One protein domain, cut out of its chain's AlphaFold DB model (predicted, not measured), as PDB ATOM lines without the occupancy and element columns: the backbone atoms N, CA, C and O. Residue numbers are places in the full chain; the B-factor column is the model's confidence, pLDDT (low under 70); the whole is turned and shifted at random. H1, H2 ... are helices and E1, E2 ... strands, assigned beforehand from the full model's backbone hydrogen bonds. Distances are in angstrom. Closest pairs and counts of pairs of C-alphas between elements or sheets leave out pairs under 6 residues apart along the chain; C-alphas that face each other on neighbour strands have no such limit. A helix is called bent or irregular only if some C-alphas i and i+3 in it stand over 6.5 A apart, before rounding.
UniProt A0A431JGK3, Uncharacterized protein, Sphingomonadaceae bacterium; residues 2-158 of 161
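What this domain is: This is residues 2 to 158 of the 161 residues of an uncharacterized protein of Sphingomonadaceae bacterium (UniProt A0A431JGK3). A hairpin of two strands, E1 and E2, with H1 beside E1, stands at one end of a loosely formed bundle of three helices, H2, H5 and H8, which makes the core. H4 packs on H2, and at the other end the helical hairpin of H6 and H7 sits with short H3. The printed part has 157 residues, with eight named helices and two named strands in the order H1 H2 E1 E2 H3 H4 H5 H6 H7 H8; the sheet, E1 - E2, is antiparallel, and the class is mostly helix. The whole is compact, with a radius of gyration of the C-alphas of 17.1 A and spans of 54 by 37 by 29 A.

How they stand to each other: Start at E1, residues 46 to 51, and E2, residues 54 to 59, a hairpin in which N 49 and O 56 are within hydrogen-bond range at 2.9 A, as are N 58 and O 47 at 2.8 A. H1, residues 2 to 8, has 4 pairs of C-alphas within 8 A of E1; the closest C-alphas of the two, those of Leu 3 and Leu 48, are 5.4 A apart. H4, residues 81 to 93, only just touches H1, with 3 pairs of C-alphas within 8 A, about perpendicular at 90 degrees; the closest are Leu 7 and Leu 89, 7.1 A. Next, H2, residues 23 to 36, touches H4 at a shallow tilt of 17 degrees, opposite ways, closest at the C-alphas of Gly 23 and His 93, 4.8 A. H5, residues 97 to 108, touches H2 at a steep tilt of 40 degrees, the same way; the C-alphas of Gln 28 and Ala 100 are closest, 4.3 A. H8, residues 143 to 156, touches H5 at a shallow tilt of 3 degrees, opposite ways, closest at the C-alphas of Ile 104 and Leu 148, 6.4 A. H2 touches H8 with residues 31 to 35 alone, closest at the C-alphas of Phe 35 and Leu 151, 7.3 A. H3, residues 68 to 71, touches H8, closest at the C-alphas of Ala 71 and Gln 143, 6.1 A, and H7, residues 129 to 140, closest at those of Glu 68 and Ile 135, 6.3 A. H6, residues 112 to 120, forms a helical hairpin with H7, closest at the C-alphas of Ala 112 and Trp 139, 5.6 A. Every O i to N i+4 pair is within hydrogen-bond range in H1, H2, H4, H5, H6, H7 and H8; H3 is too short for one.

Where its parts are: Find C-alpha 46 at (166.923, 174.404, 161.785), where E1 begins; E1 and E2 each run 16.3 A. H1 begins at C-alpha 2, (168.418, 176.404, 173.068), and H8 runs 20.1 A to C-alpha 156 at (186.190, 160.942, 151.034). H2 measures 19.6 A, H4 17.9 A, and H5 and H7 16.5 A each. H3 is irregular, only just: C-alphas 68 and 71 are 6.52 A apart.

The domain as a whole: The C-alphas farthest apart are those of Leu 15 and Glu 130, 56.0 A. The printed part has no cut; its one long link joins H1 to H2, residues 9 to 22. Mean pLDDT of the printed part is 91.9, and no printed residue is under 70.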
ATOM      1  N   GLU A   2     167.895 177.784 173.037       84.94
ATOM      2  CA  GLU A   2     168.418 176.404 173.068       84.94
ATOM      3  C   GLU A   2     169.001 175.898 171.740       84.94
ATOM      4  O   GLU A   2     170.103 175.361 171.742       84.94
ATOM      5  N   LEU A   3     168.326 176.119 170.603       90.12
ATOM      6  CA  LEU A   3     168.860 175.749 169.281       90.12
ATOM      7  C   LEU A   3     170.201 176.436 168.997       90.12
ATOM      8  O   LEU A   3     171.152 175.797 168.558       90.12
ATOM      9  N   HIS A   4     170.277 177.740 169.272       89.62
ATOM     10  CA  HIS A   4     171.508 178.504 169.097       89.62
ATOM     11  C   HIS A   4     172.624 177.910 169.958       89.62
ATOM     12  O   HIS A   4     173.685 177.598 169.437       89.62
ATOM     13  N   ASN A   5     172.370 177.644 171.242       88.88
ATOM     14  CA  ASN A   5     173.363 177.020 172.116       88.88
ATOM     15  C   ASN A   5     173.792 175.633 171.619       88.88
ATOM     16  O   ASN A   5     174.987 175.336 171.643       88.88
ATOM     17  N   LEU A   6     172.848 174.818 171.134       90.81
ATOM     18  CA  LEU A   6     173.124 173.498 170.567       90.81
ATOM     19  C   LEU A   6     174.071 173.588 169.367       90.81
ATOM     20  O   LEU A   6     175.058 172.862 169.314       90.81
ATOM     21  N   LEU A   7     173.788 174.475 168.412       92.00
ATOM     22  CA  LEU A   7     174.581 174.594 167.188       92.00
ATOM     23  C   LEU A   7     175.906 175.334 167.416       92.00
ATOM     24  O   LEU A   7     176.904 175.010 166.775       92.00
ATOM     25  N   MET A   8     175.938 176.281 168.355       90.94
ATOM     26  CA  MET A   8     177.098 177.130 168.637       90.94
ATOM     27  C   MET A   8     178.048 176.554 169.681       90.94
ATOM     28  O   MET A   8     179.113 177.132 169.884       90.94
ATOM     29  N   THR A   9     177.730 175.444 170.349       88.00
ATOM     30  CA  THR A   9     178.565 174.858 171.417       88.00
ATOM     31  C   THR A   9     178.850 173.392 171.119       88.00
ATOM     32  O   THR A   9     177.902 172.681 170.796       88.00
ATOM     33  N   PRO A  10     180.102 172.899 171.227       85.69
ATOM     34  CA  PRO A  10     180.397 171.497 170.980       85.69
ATOM     35  C   PRO A  10     179.669 170.687 172.042       85.69
ATOM     36  O   PRO A  10     179.770 170.991 173.234       85.69
ATOM     37  N   GLN A  11     178.929 169.673 171.621       86.62
ATOM     38  CA  GLN A  11     178.227 168.825 172.571       86.62
ATOM     39  C   GLN A  11     179.186 167.786 173.149       86.62
ATOM     40  O   GLN A  11     179.996 167.185 172.440       86.62
ATOM     41  N   ARG A  12     179.095 167.580 174.461       83.00
ATOM     42  CA  ARG A  12     179.874 166.586 175.196       83.00
ATOM     43  C   ARG A  12     178.925 165.627 175.902       83.00
ATOM     44  O   ARG A  12     177.841 166.031 176.315       83.00
ATOM     45  N   GLY A  13     179.323 164.364 175.994       78.75
ATOM     46  CA  GLY A  13     178.627 163.368 176.798       78.75
ATOM     47  C   GLY A  13     178.836 163.602 178.294       78.75
ATOM     48  O   GLY A  13     179.603 164.473 178.703       78.75
ATOM     49  N   GLU A  14     178.173 162.787 179.112       77.19
ATOM     50  CA  GLU A  14     178.170 162.917 180.578       77.19
ATOM     51  C   GLU A  14     179.567 162.809 181.211       77.19
ATOM     52  O   GLU A  14     179.826 163.434 182.235       77.19
ATOM     53  N   LEU A  15     180.493 162.083 180.574       82.62
ATOM     54  CA  LEU A  15     181.882 161.931 181.031       82.62
ATOM     55  C   LEU A  15     182.829 162.965 180.381       82.62
ATOM     56  O   LEU A  15     184.048 162.838 180.456       82.62
ATOM     57  N   GLY A  16     182.284 163.994 179.719       78.06
ATOM     58  CA  GLY A  16     183.039 165.090 179.102       78.06
ATOM     59  C   GLY A  16     183.651 164.785 177.728       78.06
ATOM     60  O   GLY A  16     184.239 165.684 177.115       78.06
ATOM     61  N   GLN A  17     183.503 163.563 177.214       80.75
ATOM     62  CA  GLN A  17     183.925 163.158 175.870       80.75
ATOM     63  C   GLN A  17     183.105 163.867 174.779       80.75
ATOM     64  O   GLN A  17     181.937 164.178 175.015       80.75
ATOM     65  N   PRO A  18     183.659 164.111 173.576       77.94
ATOM     66  CA  PRO A  18     182.881 164.626 172.452       77.94
ATOM     67  C   PRO A  18     181.671 163.731 172.160       77.94
ATOM     68  O   PRO A  18     181.802 162.513 172.044       77.94
ATOM     69  N   SER A  19     180.487 164.331 172.063       86.31
ATOM     70  CA  SER A  19     179.279 163.623 171.644       86.31
ATOM     71  C   SER A  19     179.266 163.494 170.123       86.31
ATOM     72  O   SER A  19     179.556 164.457 169.414       86.31
ATOM     73  N   SER A  20     178.883 162.324 169.604       87.69
ATOM     74  CA  SER A  20     178.640 162.155 168.165       87.69
ATOM     75  C   SER A  20     177.391 162.911 167.706       87.69
ATOM     76  O   SER A  20     177.301 163.321 166.553       87.69
ATOM     77  N   TRP A  21     176.435 163.157 168.606       89.88
ATOM     78  CA  TRP A  21     175.305 164.047 168.357       89.88
ATOM     79  C   TRP A  21     175.649 165.491 168.766       89.88
ATOM     80  O   TRP A  21     176.150 165.681 169.876       89.88
ATOM     81  N   PRO A  22     175.360 166.518 167.941       92.62
ATOM     82  CA  PRO A  22     174.628 166.469 166.673       92.62
ATOM     83  C   PRO A  22     175.519 166.239 165.442       92.62
ATOM     84  O   PRO A  22     174.988 166.114 164.343       92.62
ATOM     85  N   GLY A  23     176.847 166.190 165.586       94.25
ATOM     86  CA  GLY A  23     177.792 166.199 164.461       94.25
ATOM     87  C   GLY A  23     177.569 165.106 163.407       94.25
ATOM     88  O   GLY A  23     177.645 165.389 162.211       94.25
ATOM     89  N   ALA A  24     177.211 163.886 163.813       95.50
ATOM     90  CA  ALA A  24     176.882 162.792 162.900       95.50
ATOM     91  C   ALA A  24     175.629 163.096 162.061       95.50
ATOM     92  O   ALA A  24     175.643 162.935 160.842       95.50
ATOM     93  N   TYR A  25     174.576 163.619 162.696       96.12
ATOM     94  CA  TYR A  25     173.359 164.055 162.006       96.12
ATOM     95  C   TYR A  25     173.633 165.231 161.059       96.12
ATOM     96  O   TYR A  25     173.156 165.246 159.931       96.12
ATOM     97  N   LEU A  26     174.450 166.196 161.483       96.69
ATOM     98  CA  LEU A  26     174.834 167.336 160.647       96.69
ATOM     99  C   LEU A  26     175.708 166.914 159.456       96.69
ATOM    100  O   LEU A  26     175.586 167.489 158.380       96.69
ATOM    101  N   SER A  27     176.541 165.882 159.616       97.12
ATOM    102  CA  SER A  27     177.327 165.305 158.515       97.12
ATOM    103  C   SER A  27     176.430 164.582 157.501       97.12
ATOM    104  O   SER A  27     176.619 164.745 156.298       97.12
ATOM    105  N   GLN A  28     175.410 163.854 157.975       97.81
ATOM    106  CA  GLN A  28     174.359 163.271 157.128       97.81
ATOM    107  C   GLN A  28     173.583 164.347 156.365       97.81
ATOM    108  O   GLN A  28     173.416 164.244 155.152       97.81
ATOM    109  N   LEU A  29     173.140 165.394 157.064       97.81
ATOM    110  CA  LEU A  29     172.426 166.512 156.458       97.81
ATOM    111  C   LEU A  29     173.268 167.204 155.390       97.81
ATOM    112  O   LEU A  29     172.756 167.476 154.315       97.81
ATOM    113  N   TYR A  30     174.547 167.464 155.664       97.88
ATOM    114  CA  TYR A  30     175.430 168.106 154.696       97.88
ATOM    115  C   TYR A  30     175.556 167.271 153.414       97.88
ATOM    116  O   TYR A  30     175.399 167.806 152.321       97.88
ATOM    117  N   ALA A  31     175.739 165.950 153.533       97.88
ATOM    118  CA  ALA A  31     175.732 165.053 152.376       97.88
ATOM    119  C   ALA A  31     174.395 165.087 151.617       97.88
ATOM    120  O   ALA A  31     174.388 165.108 150.385       97.88
ATOM    121  N   PHE A  32     173.269 165.140 152.337       97.56
ATOM    122  CA  PHE A  32     171.945 165.278 151.733       97.56
ATOM    123  C   PHE A  32     171.763 166.620 151.011       97.56
ATOM    124  O   PHE A  32     171.284 166.635 149.882       97.56
ATOM    125  N   ASP A  33     172.161 167.739 151.616       97.44
ATOM    126  CA  ASP A  33     172.056 169.071 151.014       97.44
ATOM    127  C   ASP A  33     172.918 169.165 149.745       97.44
ATOM    128  O   ASP A  33     172.451 169.665 148.721       97.44
ATOM    129  N   LEU A  34     174.139 168.611 149.761       96.38
ATOM    130  CA  LEU A  34     174.965 168.503 148.555       96.38
ATOM    131  C   LEU A  34     174.280 167.635 147.492       96.38
ATOM    132  O   LEU A  34     174.216 168.035 146.329       96.38
ATOM    133  N   PHE A  35     173.722 166.482 147.874       95.69
ATOM    134  CA  PHE A  35     172.967 165.629 146.959       95.69
ATOM    135  C   PHE A  35     171.787 166.361 146.334       95.69
ATOM    136  O   PHE A  35     171.719 166.426 145.113       95.69
ATOM    137  N   ALA A  36     170.919 166.964 147.137       94.75
ATOM    138  CA  ALA A  36     169.721 167.658 146.681       94.75
ATOM    139  C   ALA A  36     170.019 168.966 145.922       94.75
ATOM    140  O   ALA A  36     169.099 169.612 145.418       94.75
ATOM    141  N   GLY A  37     171.293 169.378 145.867       95.25
ATOM    142  CA  GLY A  37     171.694 170.648 145.278       95.25
ATOM    143  C   GLY A  37     171.095 171.818 146.050       95.25
ATOM    144  O   GLY A  37     170.598 172.751 145.437       95.25
ATOM    145  N   ASN A  38     171.074 171.741 147.382       96.69
ATOM    146  CA  ASN A  38     170.616 172.830 148.229       96.69
ATOM    147  C   ASN A  38     171.720 173.881 148.352       96.69
ATOM    148  O   ASN A  38     172.727 173.651 149.024       96.69
ATOM    149  N   TRP A  39     171.534 175.036 147.727       95.25
ATOM    150  CA  TRP A  39     172.518 176.122 147.744       95.25
ATOM    151  C   TRP A  39     172.387 177.029 148.977       95.25
ATOM    152  O   TRP A  39     173.325 177.754 149.294       95.25
ATOM    153  N   ASP A  40     171.263 176.965 149.697       97.00
ATOM    154  CA  ASP A  40     170.853 178.001 150.654       97.00
ATOM    155  C   ASP A  40     170.613 177.485 152.084       97.00
ATOM    156  O   ASP A  40     169.829 178.045 152.847       97.00
ATOM    157  N   ARG A  41     171.288 176.404 152.503       97.38
ATOM    158  CA  ARG A  41     171.206 175.966 153.903       97.38
ATOM    159  C   ARG A  41     171.821 177.033 154.808       97.38
ATOM    160  O   ARG A  41     172.985 177.406 154.672       97.38
ATOM    161  N   SER A  42     171.050 177.449 155.805       96.00
ATOM    162  CA  SER A  42     171.426 178.436 156.813       96.00
ATOM    163  C   SER A  42     171.017 177.987 158.222       96.00
ATOM    164  O   SER A  42     170.274 177.019 158.402       96.00
ATOM    165  N   MET A  43     171.480 178.707 159.251       93.75
ATOM    166  CA  MET A  43     171.085 178.451 160.648       93.75
ATOM    167  C   MET A  43     169.577 178.605 160.879       93.75
ATOM    168  O   MET A  43     169.032 178.002 161.801       93.75
ATOM    169  N   GLN A  44     168.909 179.420 160.061       95.06
ATOM    170  CA  GLN A  44     167.483 179.701 160.175       95.06
ATOM    171  C   GLN A  44     166.623 178.516 159.730       95.06
ATOM    172  O   GLN A  44     165.461 178.457 160.107       95.06
ATOM    173  N   ASN A  45     167.189 177.553 158.996       97.00
ATOM    174  CA  ASN A  45     166.463 176.380 158.504       97.00
ATOM    175  C   ASN A  45     166.508 175.180 159.472       97.00
ATOM    176  O   ASN A  45     166.226 174.045 159.078       97.00
ATOM    177  N   PHE A  46     166.905 175.409 160.727       96.62
ATOM    178  CA  PHE A  46     166.923 174.404 161.785       96.62
ATOM    179  C   PHE A  46     165.875 174.720 162.846       96.62
ATOM    180  O   PHE A  46     165.654 175.874 163.210       96.62
ATOM    181  N   LEU A  47     165.272 173.674 163.398       95.94
ATOM    182  CA  LEU A  47     164.363 173.751 164.531       95.94
ATOM    183  C   LEU A  47     164.787 172.717 165.568       95.94
ATOM    184  O   LEU A  47     164.990 171.554 165.236       95.94
ATOM    185  N   LEU A  48     164.895 173.118 166.831       95.38
ATOM    186  CA  LEU A  48     165.049 172.169 167.929       95.38
ATOM    187  C   LEU A  48     163.679 171.942 168.560       95.38
ATOM    188  O   LEU A  48     163.099 172.871 169.117       95.38
ATOM    189  N   GLN A  49     163.174 170.718 168.458       93.69
ATOM    190  CA  GLN A  49     161.989 170.278 169.181       93.69
ATOM    191  C   GLN A  49     162.424 169.560 170.456       93.69
ATOM    192  O   GLN A  49     163.272 168.663 170.409       93.69
ATOM    193  N   THR A  50     161.840 169.951 171.583       91.56
ATOM    194  CA  THR A  50     162.105 169.345 172.889       91.56
ATOM    195  C   THR A  50     160.793 168.794 173.436       91.56
ATOM    196  O   THR A  50     159.851 169.549 173.665       91.56
ATOM    197  N   GLU A  51     160.734 167.479 173.640       88.94
ATOM    198  CA  GLU A  51     159.592 166.766 174.217       88.94
ATOM    199  C   GLU A  51     160.076 165.982 175.443       88.94
ATOM    200  O   GLU A  51     160.746 164.953 175.331       88.94
ATOM    201  N   GLY A  52     159.792 166.508 176.639       87.56
ATOM    202  CA  GLY A  52     160.339 165.972 177.887       87.56
ATOM    203  C   GLY A  52     161.871 165.990 177.881       87.56
ATOM    204  O   GLY A  52     162.485 167.047 177.760       87.56
ATOM    205  N   PHE A  53     162.489 164.811 177.995       85.06
ATOM    206  CA  PHE A  53     163.949 164.642 177.947       85.06
ATOM    207  C   PHE A  53     164.490 164.383 176.533       85.06
ATOM    208  O   PHE A  53     165.704 164.297 176.337       85.06
ATOM    209  N   THR A  54     163.616 164.249 175.535       85.88
ATOM    210  CA  THR A  54     164.017 163.993 174.152       85.88
ATOM    211  C   THR A  54     164.188 165.306 173.402       85.88
ATOM    212  O   THR A  54     163.291 166.144 173.356       85.88
ATOM    213  N   ARG A  55     165.353 165.469 172.770       89.62
ATOM    214  CA  ARG A  55     165.652 166.587 171.870       89.62
ATOM    215  C   ARG A  55     165.774 166.068 170.445       89.62
ATOM    216  O   ARG A  55     166.552 165.151 170.188       89.62
ATOM    217  N   ARG A  56     165.041 166.674 169.515       91.88
ATOM    218  CA  ARG A  56     165.089 166.367 168.085       91.88
ATOM    219  C   ARG A  56     165.496 167.613 167.313       91.88
ATOM    220  O   ARG A  56     164.814 168.633 167.359       91.88
ATOM    221  N   LEU A  57     166.618 167.522 166.606       94.75
ATOM    222  CA  LEU A  57     167.039 168.555 165.669       94.75
ATOM    223  C   LEU A  57     166.364 168.285 164.323       94.75
ATOM    224  O   LEU A  57     166.673 167.302 163.658       94.75
ATOM    225  N   CYS A  58     165.435 169.151 163.952       94.81
ATOM    226  CA  CYS A  58     164.701 169.103 162.702       94.81
ATOM    227  C   CYS A  58     165.295 170.108 161.716       94.81
ATOM    228  O   CYS A  58     165.778 171.176 162.098       94.81
ATOM    229  N   VAL A  59     165.232 169.760 160.438       96.25
ATOM    230  CA  VAL A  59     165.576 170.643 159.326       96.25
ATOM    231  C   VAL A  59     164.330 170.871 158.499       96.25
ATOM    232  O   VAL A  59     163.504 169.972 158.346       96.25
ATOM    233  N   PHE A  60     164.181 172.080 157.993       96.31
ATOM    234  CA  PHE A  60     163.073 172.452 157.128       96.31
ATOM    235  C   PHE A  60     163.590 173.342 156.000       96.31
ATOM    236  O   PHE A  60     164.797 173.564 155.906       96.31
ATOM    237  N   ASP A  61     162.681 173.810 155.150       96.25
ATOM    238  CA  ASP A  61     162.971 174.717 154.037       96.25
ATOM    239  C   ASP A  61     164.006 174.162 153.039       96.25
ATOM    240  O   ASP A  61     165.212 174.390 153.125       96.25
ATOM    241  N   PHE A  62     163.499 173.366 152.098       95.75
ATOM    242  CA  PHE A  62     164.263 172.771 150.997       95.75
ATOM    243  C   PHE A  62     163.913 173.427 149.654       95.75
ATOM    244  O   PHE A  62     164.103 172.823 148.602       95.75
ATOM    245  N   ALA A  63     163.373 174.649 149.676       93.62
ATOM    246  CA  ALA A  63     162.900 175.329 148.471       93.62
ATOM    247  C   ALA A  63     164.021 175.584 147.445       93.62
ATOM    248  O   ALA A  63     163.758 175.607 146.247       93.62
ATOM    249  N   SER A  64     165.270 175.721 147.905       93.75
ATOM    250  CA  SER A  64     166.455 175.904 147.051       93.75
ATOM    251  C   SER A  64     167.063 174.594 146.530       93.75
ATOM    252  O   SER A  64     168.112 174.626 145.888       93.75
ATOM    253  N   CYS A  65     166.448 173.441 146.805       94.00
ATOM    254  CA  CYS A  65     166.813 172.180 146.163       94.00
ATOM    255  C   CYS A  65     166.275 172.121 144.728       94.00
ATOM    256  O   CYS A  65     165.263 172.738 144.401       94.00
ATOM    257  N   SER A  66     166.914 171.325 143.869       87.00
ATOM    258  CA  SER A  66     166.464 171.147 142.483       87.00
ATOM    259  C   SER A  66     166.481 169.677 142.089       87.00
ATOM    260  O   SER A  66     167.549 169.079 141.994       87.00
ATOM    261  N   LEU A  67     165.297 169.107 141.838       82.62
ATOM    262  CA  LEU A  67     165.155 167.725 141.364       82.62
ATOM    263  C   LEU A  67     165.617 167.570 139.910       82.62
ATOM    264  O   LEU A  67     166.330 166.624 139.592       82.62
ATOM    265  N   GLU A  68     165.276 168.524 139.045       80.38
ATOM    266  CA  GLU A  68     165.736 168.550 137.649       80.38
ATOM    267  C   GLU A  68     167.258 168.763 137.563       80.38
ATOM    268  O   GLU A  68     167.944 168.167 136.734       80.38
ATOM    269  N   GLY A  69     167.815 169.564 138.478       82.62
ATOM    270  CA  GLY A  69     169.247 169.845 138.556       82.62
ATOM    271  C   GLY A  69     170.114 168.654 138.972       82.62
ATOM    272  O   GLY A  69     171.336 168.729 138.834       82.62
ATOM    273  N   LEU A  70     169.524 167.547 139.445       86.00
ATOM    274  CA  LEU A  70     170.274 166.363 139.883       86.00
ATOM    275  C   LEU A  70     171.009 165.656 138.740       86.00
ATOM    276  O   LEU A  70     172.006 164.980 138.996       86.00
ATOM    277  N   ALA A  71     170.557 165.831 137.495       84.06
ATOM    278  CA  ALA A  71     171.226 165.294 136.310       84.06
ATOM    279  C   ALA A  71     172.653 165.847 136.146       84.06
ATOM    280  O   ALA A  71     173.561 165.156 135.683       84.06
ATOM    281  N   ALA A  72     172.865 167.106 136.543       85.81
ATOM    282  CA  ALA A  72     174.173 167.734 136.502       85.81
ATOM    283  C   ALA A  72     174.997 167.317 137.727       85.81
ATOM    284  O   ALA A  72     174.555 167.446 138.870       85.81
ATOM    285  N   ILE A  73     176.248 166.897 137.520       88.88
ATOM    286  CA  ILE A  73     177.215 166.703 138.613       88.88
ATOM    287  C   ILE A  73     177.751 168.079 139.030       88.88
ATOM    288  O   ILE A  73     178.874 168.471 138.723       88.88
ATOM    289  N   LYS A  74     176.882 168.846 139.688       91.94
ATOM    290  CA  LYS A  74     177.164 170.165 140.248       91.94
ATOM    291  C   LYS A  74     176.772 170.175 141.725       91.94
ATOM    292  O   LYS A  74     175.683 169.708 142.082       91.94
ATOM    293  N   PHE A  75     177.654 170.708 142.561       94.25
ATOM    294  CA  PHE A  75     177.488 170.789 144.011       94.25
ATOM    295  C   PHE A  75     177.671 172.229 144.498       94.25
ATOM    296  O   PHE A  75     178.374 172.990 143.822       94.25
ATOM    297  N   PRO A  76     177.065 172.594 145.645       93.81
ATOM    298  CA  PRO A  76     177.397 173.807 146.385       93.81
ATOM    299  C   PRO A  76     178.907 174.043 146.471       93.81
ATOM    300  O   PRO A  76     179.678 173.129 146.758       93.81
ATOM    301  N   VAL A  77     179.324 175.274 146.194       93.44
ATOM    302  CA  VAL A  77     180.709 175.745 146.223       93.44
ATOM    303  C   VAL A  77     180.967 176.596 147.469       93.44
ATOM    304  O   VAL A  77     180.053 176.994 148.183       93.44
ATOM    305  N   ALA A  78     182.231 176.927 147.738       92.69
ATOM    306  CA  ALA A  78     182.647 177.613 148.968       92.69
ATOM    307  C   ALA A  78     181.957 178.971 149.236       92.69
ATOM    308  O   ALA A  78     181.898 179.428 150.383       92.69
ATOM    309  N   SER A  79     181.453 179.645 148.199       94.38
ATOM    310  CA  SER A  79     180.693 180.889 148.347       94.38
ATOM    311  C   SER A  79     179.255 180.678 148.814       94.38
ATOM    312  O   SER A  79     178.657 181.632 149.311       94.38
ATOM    313  N   ASP A  80     178.715 179.470 148.684       96.38
ATOM    314  CA  ASP A  80     177.311 179.198 148.956       96.38
ATOM    315  C   ASP A  80     177.050 179.045 150.461       96.38
ATOM    316  O   ASP A  80     177.883 178.477 151.186       96.38
ATOM    317  N   PRO A  81     175.896 179.531 150.956       97.31
ATOM    318  CA  PRO A  81     175.474 179.373 152.345       97.31
ATOM    319  C   PRO A  81     175.653 177.951 152.884       97.31
ATOM    320  O   PRO A  81     176.250 177.790 153.951       97.31
ATOM    321  N   THR A  82     175.261 176.933 152.110       97.31
ATOM    322  CA  THR A  82     175.370 175.520 152.498       97.31
ATOM    323  C   THR A  82     176.794 175.094 152.852       97.31
ATOM    324  O   THR A  82     177.010 174.463 153.889       97.31
ATOM    325  N   VAL A  83     177.791 175.458 152.041       96.94
ATOM    326  CA  VAL A  83     179.190 175.082 152.310       96.94
ATOM    327  C   VAL A  83     179.739 175.877 153.490       96.94
ATOM    328  O   VAL A  83     180.409 175.321 154.363       96.94
ATOM    329  N   ARG A  84     179.401 177.167 153.587       97.06
ATOM    330  CA  ARG A  84     179.817 178.014 154.716       97.06
ATOM    331  C   ARG A  84     179.283 177.489 156.043       97.06
ATOM    332  O   ARG A  84     180.044 177.397 157.010       97.06
ATOM    333  N   ILE A  85     178.002 177.122 156.098       95.81
ATOM    334  CA  ILE A  85     177.401 176.598 157.323       95.81
ATOM    335  C   ILE A  85     177.876 175.179 157.627       95.81
ATOM    336  O   ILE A  85     178.168 174.879 158.785       95.81
ATOM    337  N   GLY A  86     178.048 174.335 156.605       95.88
ATOM    338  CA  GLY A  86     178.645 173.010 156.745       95.88
ATOM    339  C   GLY A  86     180.033 173.097 157.377       95.88
ATOM    340  O   GLY A  86     180.291 172.458 158.396       95.88
ATOM    341  N   LYS A  87     180.896 173.980 156.858       95.75
ATOM    342  CA  LYS A  87     182.223 174.247 157.426       95.75
ATOM    343  C   LYS A  87     182.153 174.724 158.870       95.75
ATOM    344  O   LYS A  87     182.870 174.195 159.718       95.75
ATOM    345  N   PHE A  88     181.283 175.688 159.163       95.12
ATOM    346  CA  PHE A  88     181.098 176.194 160.522       95.12
ATOM    347  C   PHE A  88     180.705 175.076 161.503       95.12
ATOM    348  O   PHE A  88     181.321 174.921 162.558       95.12
ATOM    349  N   LEU A  89     179.710 174.264 161.142       93.25
ATOM    350  CA  LEU A  89     179.197 173.199 161.999       93.25
ATOM    351  C   LEU A  89     180.206 172.058 162.170       93.25
ATOM    352  O   LEU A  89     180.354 171.556 163.283       93.25
ATOM    353  N   ARG A  90     180.959 171.694 161.124       93.12
ATOM    354  CA  ARG A  90     182.031 170.685 161.210       93.12
ATOM    355  C   ARG A  90     183.183 171.139 162.101       93.12
ATOM    356  O   ARG A  90     183.663 170.348 162.903       93.12
ATOM    357  N   LEU A  91     183.594 172.407 162.022       92.44
ATOM    358  CA  LEU A  91     184.612 172.959 162.929       92.44
ATOM    359  C   LEU A  91     184.175 172.887 164.398       92.44
ATOM    360  O   LEU A  91     185.019 172.802 165.288       92.44
ATOM    361  N   ARG A  92     182.863 172.924 164.662       92.12
ATOM    362  CA  ARG A  92     182.324 172.915 166.024       92.12
ATOM    363  C   ARG A  92     182.042 171.522 166.569       92.12
ATOM    364  O   ARG A  92     182.322 171.274 167.739       92.12
ATOM    365  N   HIS A  93     181.463 170.655 165.747       92.25
ATOM    366  CA  HIS A  93     180.944 169.351 166.167       92.25
ATOM    367  C   HIS A  93     181.772 168.179 165.648       92.25
ATOM    368  O   HIS A  93     181.528 167.053 166.061       92.25
ATOM    369  N   GLY A  94     182.752 168.433 164.781       91.38
ATOM    370  CA  GLY A  94     183.463 167.415 164.020       91.38
ATOM    371  C   GLY A  94     182.733 167.053 162.727       91.38
ATOM    372  O   GLY A  94     181.531 167.283 162.572       91.38
ATOM    373  N   PHE A  95     183.479 166.480 161.786       93.06
ATOM    374  CA  PHE A  95     182.917 165.806 160.621       93.06
ATOM    375  C   PHE A  95     182.916 164.300 160.868       93.06
ATOM    376  O   PHE A  95     183.890 163.756 161.384       93.06
ATOM    377  N   PHE A  96     181.824 163.637 160.495       94.69
ATOM    378  CA  PHE A  96     181.646 162.198 160.654       94.69
ATOM    379  C   PHE A  96     181.498 161.575 159.261       94.69
ATOM    380  O   PHE A  96     180.368 161.432 158.783       94.69
ATOM    381  N   PRO A  97     182.614 161.197 158.603       94.00
ATOM    382  CA  PRO A  97     182.593 160.686 157.235       94.00
ATOM    383  C   PRO A  97     181.681 159.471 157.081       94.00
ATOM    384  O   PRO A  97     180.876 159.424 156.162       94.00
ATOM    385  N   GLN A  98     181.736 158.525 158.023       95.19
ATOM    386  CA  GLN A  98     180.889 157.328 157.996       95.19
ATOM    387  C   GLN A  98     179.400 157.684 158.003       95.19
ATOM    388  O   GLN A  98     178.652 157.168 157.182       95.19
ATOM    389  N   ALA A  99     178.984 158.639 158.841       96.44
ATOM    390  CA  ALA A  99     177.600 159.098 158.868       96.44
ATOM    391  C   ALA A  99     177.206 159.758 157.533       96.44
ATOM    392  O   ALA A  99     176.124 159.501 157.014       96.44
ATOM    393  N   ALA A 100     178.087 160.569 156.943       97.31
ATOM    394  CA  ALA A 100     177.852 161.184 155.636       97.31
ATOM    395  C   ALA A 100     177.705 160.129 154.517       97.31
ATOM    396  O   ALA A 100     176.800 160.219 153.690       97.31
ATOM    397  N   ILE A 101     178.551 159.092 154.532       96.94
ATOM    398  CA  ILE A 101     178.492 157.964 153.596       96.94
ATOM    399  C   ILE A 101     177.220 157.132 153.786       96.94
ATOM    400  O   ILE A 101     176.574 156.801 152.796       96.94
ATOM    401  N   GLU A 102     176.795 156.868 155.022       97.06
ATOM    402  CA  GLU A 102     175.529 156.175 155.293       97.06
ATOM    403  C   GLU A 102     174.326 156.909 154.684       97.06
ATOM    404  O   GLU A 102     173.381 156.270 154.223       97.06
ATOM    405  N   MET A 103     174.337 158.249 154.653       97.94
ATOM    406  CA  MET A 103     173.294 159.010 153.957       97.94
ATOM    407  C   MET A 103     173.324 158.749 152.447       97.94
ATOM    408  O   MET A 103     172.274 158.531 151.847       97.94
ATOM    409  N   ILE A 104     174.512 158.718 151.836       97.25
ATOM    410  CA  ILE A 104     174.674 158.375 150.415       97.25
ATOM    411  C   ILE A 104     174.162 156.957 150.140       97.25
ATOM    412  O   ILE A 104     173.450 156.754 149.160       97.25
ATOM    413  N   ASP A 105     174.471 155.990 151.007       96.50
ATOM    414  CA  ASP A 105     173.980 154.611 150.884       96.50
ATOM    415  C   ASP A 105     172.450 154.545 150.965       96.50
ATOM    416  O   ASP A 105     171.809 153.871 150.159       96.50
ATOM    417  N   ARG A 106     171.841 155.295 151.890       96.69
ATOM    418  CA  ARG A 106     170.378 155.384 152.006       96.69
ATOM    419  C   ARG A 106     169.739 155.993 150.764       96.69
ATOM    420  O   ARG A 106     168.709 155.492 150.329       96.69
ATOM    421  N   LEU A 107     170.342 157.037 150.192       94.81
ATOM    422  CA  LEU A 107     169.880 157.656 148.946       94.81
ATOM    423  C   LEU A 107     169.995 156.690 147.760       94.81
ATOM    424  O   LEU A 107     169.065 156.593 146.963       94.81
ATOM    425  N   ALA A 108     171.100 155.942 147.672       93.31
ATOM    426  CA  ALA A 108     171.316 154.923 146.644       93.31
ATOM    427  C   ALA A 108     170.301 153.773 146.733       93.31
ATOM    428  O   ALA A 108     169.940 153.185 145.718       93.31
ATOM    429  N   ALA A 109     169.847 153.457 147.946       94.31
ATOM    430  CA  ALA A 109     168.890 152.392 148.202       94.31
ATOM    431  C   ALA A 109     167.427 152.782 147.918       94.31
ATOM    432  O   ALA A 109     166.555 151.925 148.052       94.31
ATOM    433  N   ILE A 110     167.133 154.039 147.549       92.44
ATOM    434  CA  ILE A 110     165.768 154.470 147.214       92.44
ATOM    435  C   ILE A 110     165.346 153.822 145.886       92.44
ATOM    436  O   ILE A 110     165.927 154.150 144.849       92.44
ATOM    437  N   PRO A 111     164.313 152.956 145.875       91.06
ATOM    438  CA  PRO A 111     163.821 152.355 144.639       91.06
ATOM    439  C   PRO A 111     163.208 153.417 143.724       91.06
ATOM    440  O   PRO A 111     162.501 154.311 144.204       91.06
ATOM    441  N   ALA A 112     163.415 153.299 142.411       90.12
ATOM    442  CA  ALA A 112     162.865 154.237 141.430       90.12
ATOM    443  C   ALA A 112     161.330 154.338 141.530       90.12
ATOM    444  O   ALA A 112     160.769 155.428 141.437       90.12
ATOM    445  N   GLU A 113     160.656 153.234 141.857       91.94
ATOM    446  CA  GLU A 113     159.203 153.161 142.047       91.94
ATOM    447  C   GLU A 113     158.719 154.063 143.190       91.94
ATOM    448  O   GLU A 113     157.592 154.560 143.166       91.94
ATOM    449  N   THR A 114     159.569 154.308 144.195       93.25
ATOM    450  CA  THR A 114     159.251 155.231 145.292       93.25
ATOM    451  C   THR A 114     159.159 156.666 144.780       93.25
ATOM    452  O   THR A 114     158.220 157.376 145.140       93.25
ATOM    453  N   ILE A 115     160.082 157.068 143.903       91.88
ATOM    454  CA  ILE A 115     160.091 158.395 143.277       91.88
ATOM    455  C   ILE A 115     158.906 158.540 142.325       91.88
ATOM    456  O   ILE A 115     158.160 159.512 142.429       91.88
ATOM    457  N   THR A 116     158.657 157.537 141.477       92.38
ATOM    458  CA  THR A 116     157.493 157.519 140.579       92.38
ATOM    459  C   THR A 116     156.183 157.669 141.350       92.38
ATOM    460  O   THR A 116     155.330 158.463 140.961       92.38
ATOM    461  N   ARG A 117     156.033 156.973 142.484       94.44
ATOM    462  CA  ARG A 117     154.851 157.102 143.345       94.44
ATOM    463  C   ARG A 117     154.717 158.493 143.967       94.44
ATOM    464  O   ARG A 117     153.603 158.972 144.119       94.44
ATOM    465  N   PHE A 118     155.809 159.147 144.363       92.81
ATOM    466  CA  PHE A 118     155.721 160.515 144.886       92.81
ATOM    467  C   PHE A 118     155.292 161.508 143.805       92.81
ATOM    468  O   PHE A 118     154.441 162.357 144.059       92.81
ATOM    469  N   LEU A 119     155.824 161.366 142.592       92.38
ATOM    470  CA  LEU A 119     155.492 162.244 141.471       92.38
ATOM    471  C   LEU A 119     154.075 162.012 140.935       92.38
ATOM    472  O   LEU A 119     153.432 162.966 140.502       92.38
ATOM    473  N   SER A 120     153.546 160.786 141.017       92.56
ATOM    474  CA  SER A 120     152.157 160.504 140.630       92.56
ATOM    475  C   SER A 120     151.120 161.114 141.580       92.56
ATOM    476  O   SER A 120     149.974 161.301 141.187       92.56
ATOM    477  N   LEU A 121     151.518 161.456 142.810       94.06
ATOM    478  CA  LEU A 121     150.674 162.158 143.782       94.06
ATOM    479  C   LEU A 121     150.750 163.689 143.649       94.06
ATOM    480  O   LEU A 121     149.971 164.389 144.297       94.06
ATOM    481  N   MET A 122     151.677 164.225 142.845       91.94
ATOM    482  CA  MET A 122     151.770 165.668 142.605       91.94
ATOM    483  C   MET A 122     150.618 166.130 141.701       91.94
ATOM    484  O   MET A 122     150.408 165.515 140.651       91.94
ATOM    485  N   PRO A 123     149.921 167.232 142.033       93.69
ATOM    486  CA  PRO A 123     148.932 167.830 141.140       93.69
ATOM    487  C   PRO A 123     149.526 168.141 139.762       93.69
ATOM    488  O   PRO A 123     150.655 168.626 139.670       93.69
ATOM    489  N   ASP A 124     148.774 167.885 138.694       90.81
ATOM    490  CA  ASP A 124     149.245 168.116 137.319       90.81
ATOM    491  C   ASP A 124     149.470 169.605 137.012       90.81
ATOM    492  O   ASP A 124     150.344 169.948 136.220       90.81
ATOM    493  N   ASP A 125     148.769 170.495 137.718       94.00
ATOM    494  CA  ASP A 125     148.965 171.946 137.614       94.00
ATOM    495  C   ASP A 125     150.279 172.428 138.259       94.00
ATOM    496  O   ASP A 125     150.674 173.578 138.071       94.00
ATOM    497  N   TRP A 126     150.947 171.590 139.062       91.25
ATOM    498  CA  TRP A 126     152.207 171.948 139.731       91.25
ATOM    499  C   TRP A 126     153.438 171.488 138.953       91.25
ATOM    500  O   TRP A 126     154.497 172.101 139.067       91.25
ATOM    501  N   MET A 127     153.319 170.394 138.198       90.81
ATOM    502  CA  MET A 127     154.422 169.809 137.444       90.81
ATOM    503  C   MET A 127     153.876 169.043 136.242       90.81
ATOM    504  O   MET A 127     153.004 168.186 136.397       90.81
ATOM    505  N   SER A 128     154.414 169.321 135.053       91.88
ATOM    506  CA  SER A 128     153.958 168.665 133.828       91.88
ATOM    507  C   SER A 128     154.295 167.170 133.829       91.88
ATOM    508  O   SER A 128     155.228 166.716 134.499       91.88
ATOM    509  N   ALA A 129     153.558 166.386 133.039       92.06
ATOM    510  CA  ALA A 129     153.850 164.964 132.856       92.06
ATOM    511  C   ALA A 129     155.287 164.726 132.350       92.06
ATOM    512  O   ALA A 129     155.959 163.822 132.836       92.06
ATOM    513  N   GLU A 130     155.778 165.583 131.450       91.50
ATOM    514  CA  GLU A 130     157.145 165.526 130.915       91.50
ATOM    515  C   GLU A 130     158.202 165.763 132.006       91.50
ATOM    516  O   GLU A 130     159.191 165.036 132.086       91.50
ATOM    517  N   GLN A 131     157.980 166.728 132.908       90.81
ATOM    518  CA  GLN A 131     158.879 166.966 134.044       90.81
ATOM    519  C   GLN A 131     158.891 165.776 135.012       90.81
ATOM    520  O   GLN A 131     159.959 165.334 135.442       90.81
ATOM    521  N   LYS A 132     157.714 165.219 135.328       91.81
ATOM    522  CA  LYS A 132     157.587 164.027 136.183       91.81
ATOM    523  C   LYS A 132     158.324 162.829 135.573       91.81
ATOM    524  O   LYS A 132     159.053 162.134 136.282       91.81
ATOM    525  N   GLU A 133     158.147 162.597 134.273       90.88
ATOM    526  CA  GLU A 133     158.818 161.524 133.538       90.88
ATOM    527  C   GLU A 133     160.334 161.721 133.543       90.88
ATOM    528  O   GLU A 133     161.052 160.815 133.959       90.88
ATOM    529  N   SER A 134     160.815 162.926 133.221       90.19
ATOM    530  CA  SER A 134     162.240 163.271 133.266       90.19
ATOM    531  C   SER A 134     162.870 162.933 134.623       90.19
ATOM    532  O   SER A 134     163.871 162.221 134.678       90.19
ATOM    533  N   ILE A 135     162.244 163.323 135.742       90.31
ATOM    534  CA  ILE A 135     162.759 163.008 137.088       90.31
ATOM    535  C   ILE A 135     162.764 161.490 137.359       90.31
ATOM    536  O   ILE A 135     163.712 160.976 137.961       90.31
ATOM    537  N   CYS A 136     161.750 160.746 136.900       90.19
ATOM    538  CA  CYS A 136     161.740 159.279 137.000       90.19
ATOM    539  C   CYS A 136     162.870 158.640 136.175       90.19
ATOM    540  O   CYS A 136     163.512 157.677 136.611       90.19
ATOM    541  N   GLU A 137     163.144 159.179 134.989       89.25
ATOM    542  CA  GLU A 137     164.241 158.725 134.141       89.25
ATOM    543  C   GLU A 137     165.609 158.954 134.794       89.25
ATOM    544  O   GLU A 137     166.472 158.079 134.707       89.25
ATOM    545  N   LEU A 138     165.806 160.069 135.509       88.19
ATOM    546  CA  LEU A 138     167.054 160.332 136.243       88.19
ATOM    547  C   LEU A 138     167.379 159.210 137.234       88.19
ATOM    548  O   LEU A 138     168.528 158.761 137.322       88.19
ATOM    549  N   TRP A 139     166.364 158.741 137.963       87.31
ATOM    550  CA  TRP A 139     166.515 157.681 138.960       87.31
ATOM    551  C   TRP A 139     166.723 156.295 138.344       87.31
ATOM    552  O   TRP A 139     167.418 155.470 138.931       87.31
ATOM    553  N   SER A 140     166.167 156.036 137.158       80.25
ATOM    554  CA  SER A 140     166.271 154.733 136.484       80.25
ATOM    555  C   SER A 140     167.510 154.590 135.588       80.25
ATOM    556  O   SER A 140     168.066 153.498 135.489       80.25
ATOM    557  N   LYS A 141     168.003 155.672 134.969       73.00
ATOM    558  CA  LYS A 141     169.081 155.644 133.954       73.00
ATOM    559  C   LYS A 141     170.502 155.816 134.518       73.00
ATOM    560  O   LYS A 141     171.363 156.391 133.856       73.00
ATOM    561  N   HIS A 142     170.780 155.352 135.738       71.00
ATOM    562  CA  HIS A 142     172.096 155.444 136.407       71.00
ATOM    563  C   HIS A 142     172.667 156.864 136.640       71.00
ATOM    564  O   HIS A 142     173.755 156.990 137.201       71.00
ATOM    565  N   GLN A 143     171.969 157.948 136.285       82.81
ATOM    566  CA  GLN A 143     172.497 159.310 136.460       82.81
ATOM    567  C   GLN A 143     172.643 159.681 137.940       82.81
ATOM    568  O   GLN A 143     173.669 160.226 138.356       82.81
ATOM    569  N   ILE A 144     171.669 159.284 138.762       90.25
ATOM    570  CA  ILE A 144     171.758 159.410 140.221       90.25
ATOM    571  C   ILE A 144     172.947 158.616 140.779       90.25
ATOM    572  O   ILE A 144     173.641 159.110 141.664       90.25
ATOM    573  N   ALA A 145     173.255 157.438 140.223       90.69
ATOM    574  CA  ALA A 145     174.413 156.654 140.653       90.69
ATOM    575  C   ALA A 145     175.734 157.402 140.400       90.69
ATOM    576  O   ALA A 145     176.586 157.449 141.287       90.69
ATOM    577  N   SER A 146     175.880 158.060 139.245       91.88
ATOM    578  CA  SER A 146     177.048 158.899 138.939       91.88
ATOM    579  C   SER A 146     177.191 160.075 139.909       91.88
ATOM    580  O   SER A 146     178.287 160.341 140.403       91.88
ATOM    581  N   ARG A 147     176.083 160.751 140.245       93.44
ATOM    582  CA  ARG A 147     176.085 161.833 141.243       93.44
ATOM    583  C   ARG A 147     176.487 161.328 142.631       93.44
ATOM    584  O   ARG A 147     177.315 161.955 143.287       93.44
ATOM    585  N   LEU A 148     175.938 160.197 143.069       95.00
ATOM    586  CA  LEU A 148     176.258 159.583 144.363       95.00
ATOM    587  C   LEU A 148     177.717 159.109 144.430       95.00
ATOM    588  O   LEU A 148     178.359 159.259 145.469       95.00
ATOM    589  N   ALA A 149     178.269 158.593 143.327       94.94
ATOM    590  CA  ALA A 149     179.683 158.244 143.230       94.94
ATOM    591  C   ALA A 149     180.583 159.485 143.347       94.94
ATOM    592  O   ALA A 149     181.547 159.470 144.113       94.94
ATOM    593  N   ALA A 150     180.235 160.578 142.658       95.25
ATOM    594  CA  ALA A 150     180.957 161.844 142.756       95.25
ATOM    595  C   ALA A 150     180.903 162.433 144.177       95.25
ATOM    596  O   ALA A 150     181.930 162.864 144.696       95.25
ATOM    597  N   LEU A 151     179.742 162.378 144.844       95.69
ATOM    598  CA  LEU A 151     179.605 162.774 146.252       95.69
ATOM    599  C   LEU A 151     180.465 161.916 147.177       95.69
ATOM    600  O   LEU A 151     181.130 162.449 148.059       95.69
ATOM    601  N   ARG A 152     180.469 160.592 146.981       96.56
ATOM    602  CA  ARG A 152     181.279 159.676 147.791       96.56
ATOM    603  C   ARG A 152     182.766 159.984 147.655       96.56
ATOM    604  O   ARG A 152     183.448 160.028 148.673       96.56
ATOM    605  N   SER A 153     183.245 160.212 146.429       96.06
ATOM    606  CA  SER A 153     184.630 160.630 146.194       96.06
ATOM    607  C   SER A 153     184.910 161.954 146.892       96.06
ATOM    608  O   SER A 153     185.793 162.008 147.738       96.06
ATOM    609  N   GLY A 154     184.089 162.975 146.630       94.94
ATOM    610  CA  GLY A 154     184.332 164.330 147.119       94.94
ATOM    611  C   GLY A 154     184.243 164.503 148.639       94.94
ATOM    612  O   GLY A 154     184.892 165.372 149.215       94.94
ATOM    613  N   LEU A 155     183.444 163.677 149.320       94.12
ATOM    614  CA  LEU A 155     183.427 163.624 150.786       94.12
ATOM    615  C   LEU A 155     184.591 162.803 151.357       94.12
ATOM    616  O   LEU A 155     185.001 163.057 152.487       94.12
ATOM    617  N   GLY A 156     185.088 161.810 150.615       91.44
ATOM    618  CA  GLY A 156     186.190 160.942 151.034       91.44
ATOM    619  C   GLY A 156     187.575 161.562 150.837       91.44
ATOM    620  O   GLY A 156     188.456 161.330 151.658       91.44
ATOM    621  N   ASP A 157     187.755 162.355 149.779       92.25
ATOM    622  CA  ASP A 157     188.978 163.122 149.489       92.25
ATOM    623  C   ASP A 157     188.939 164.565 150.026       92.25
ATOM    624  O   ASP A 157     189.863 165.344 149.802       92.25
ATOM    625  N   GLU A 158     187.868 164.902 150.748       90.62
ATOM    626  CA  GLU A 158     187.613 166.200 151.373       90.62
ATOM    627  C   GLU A 158     187.440 167.385 150.402       90.62
ATOM    628  O   GLU A 158     187.279 168.521 150.851       90.62
TER     629      GLU A 158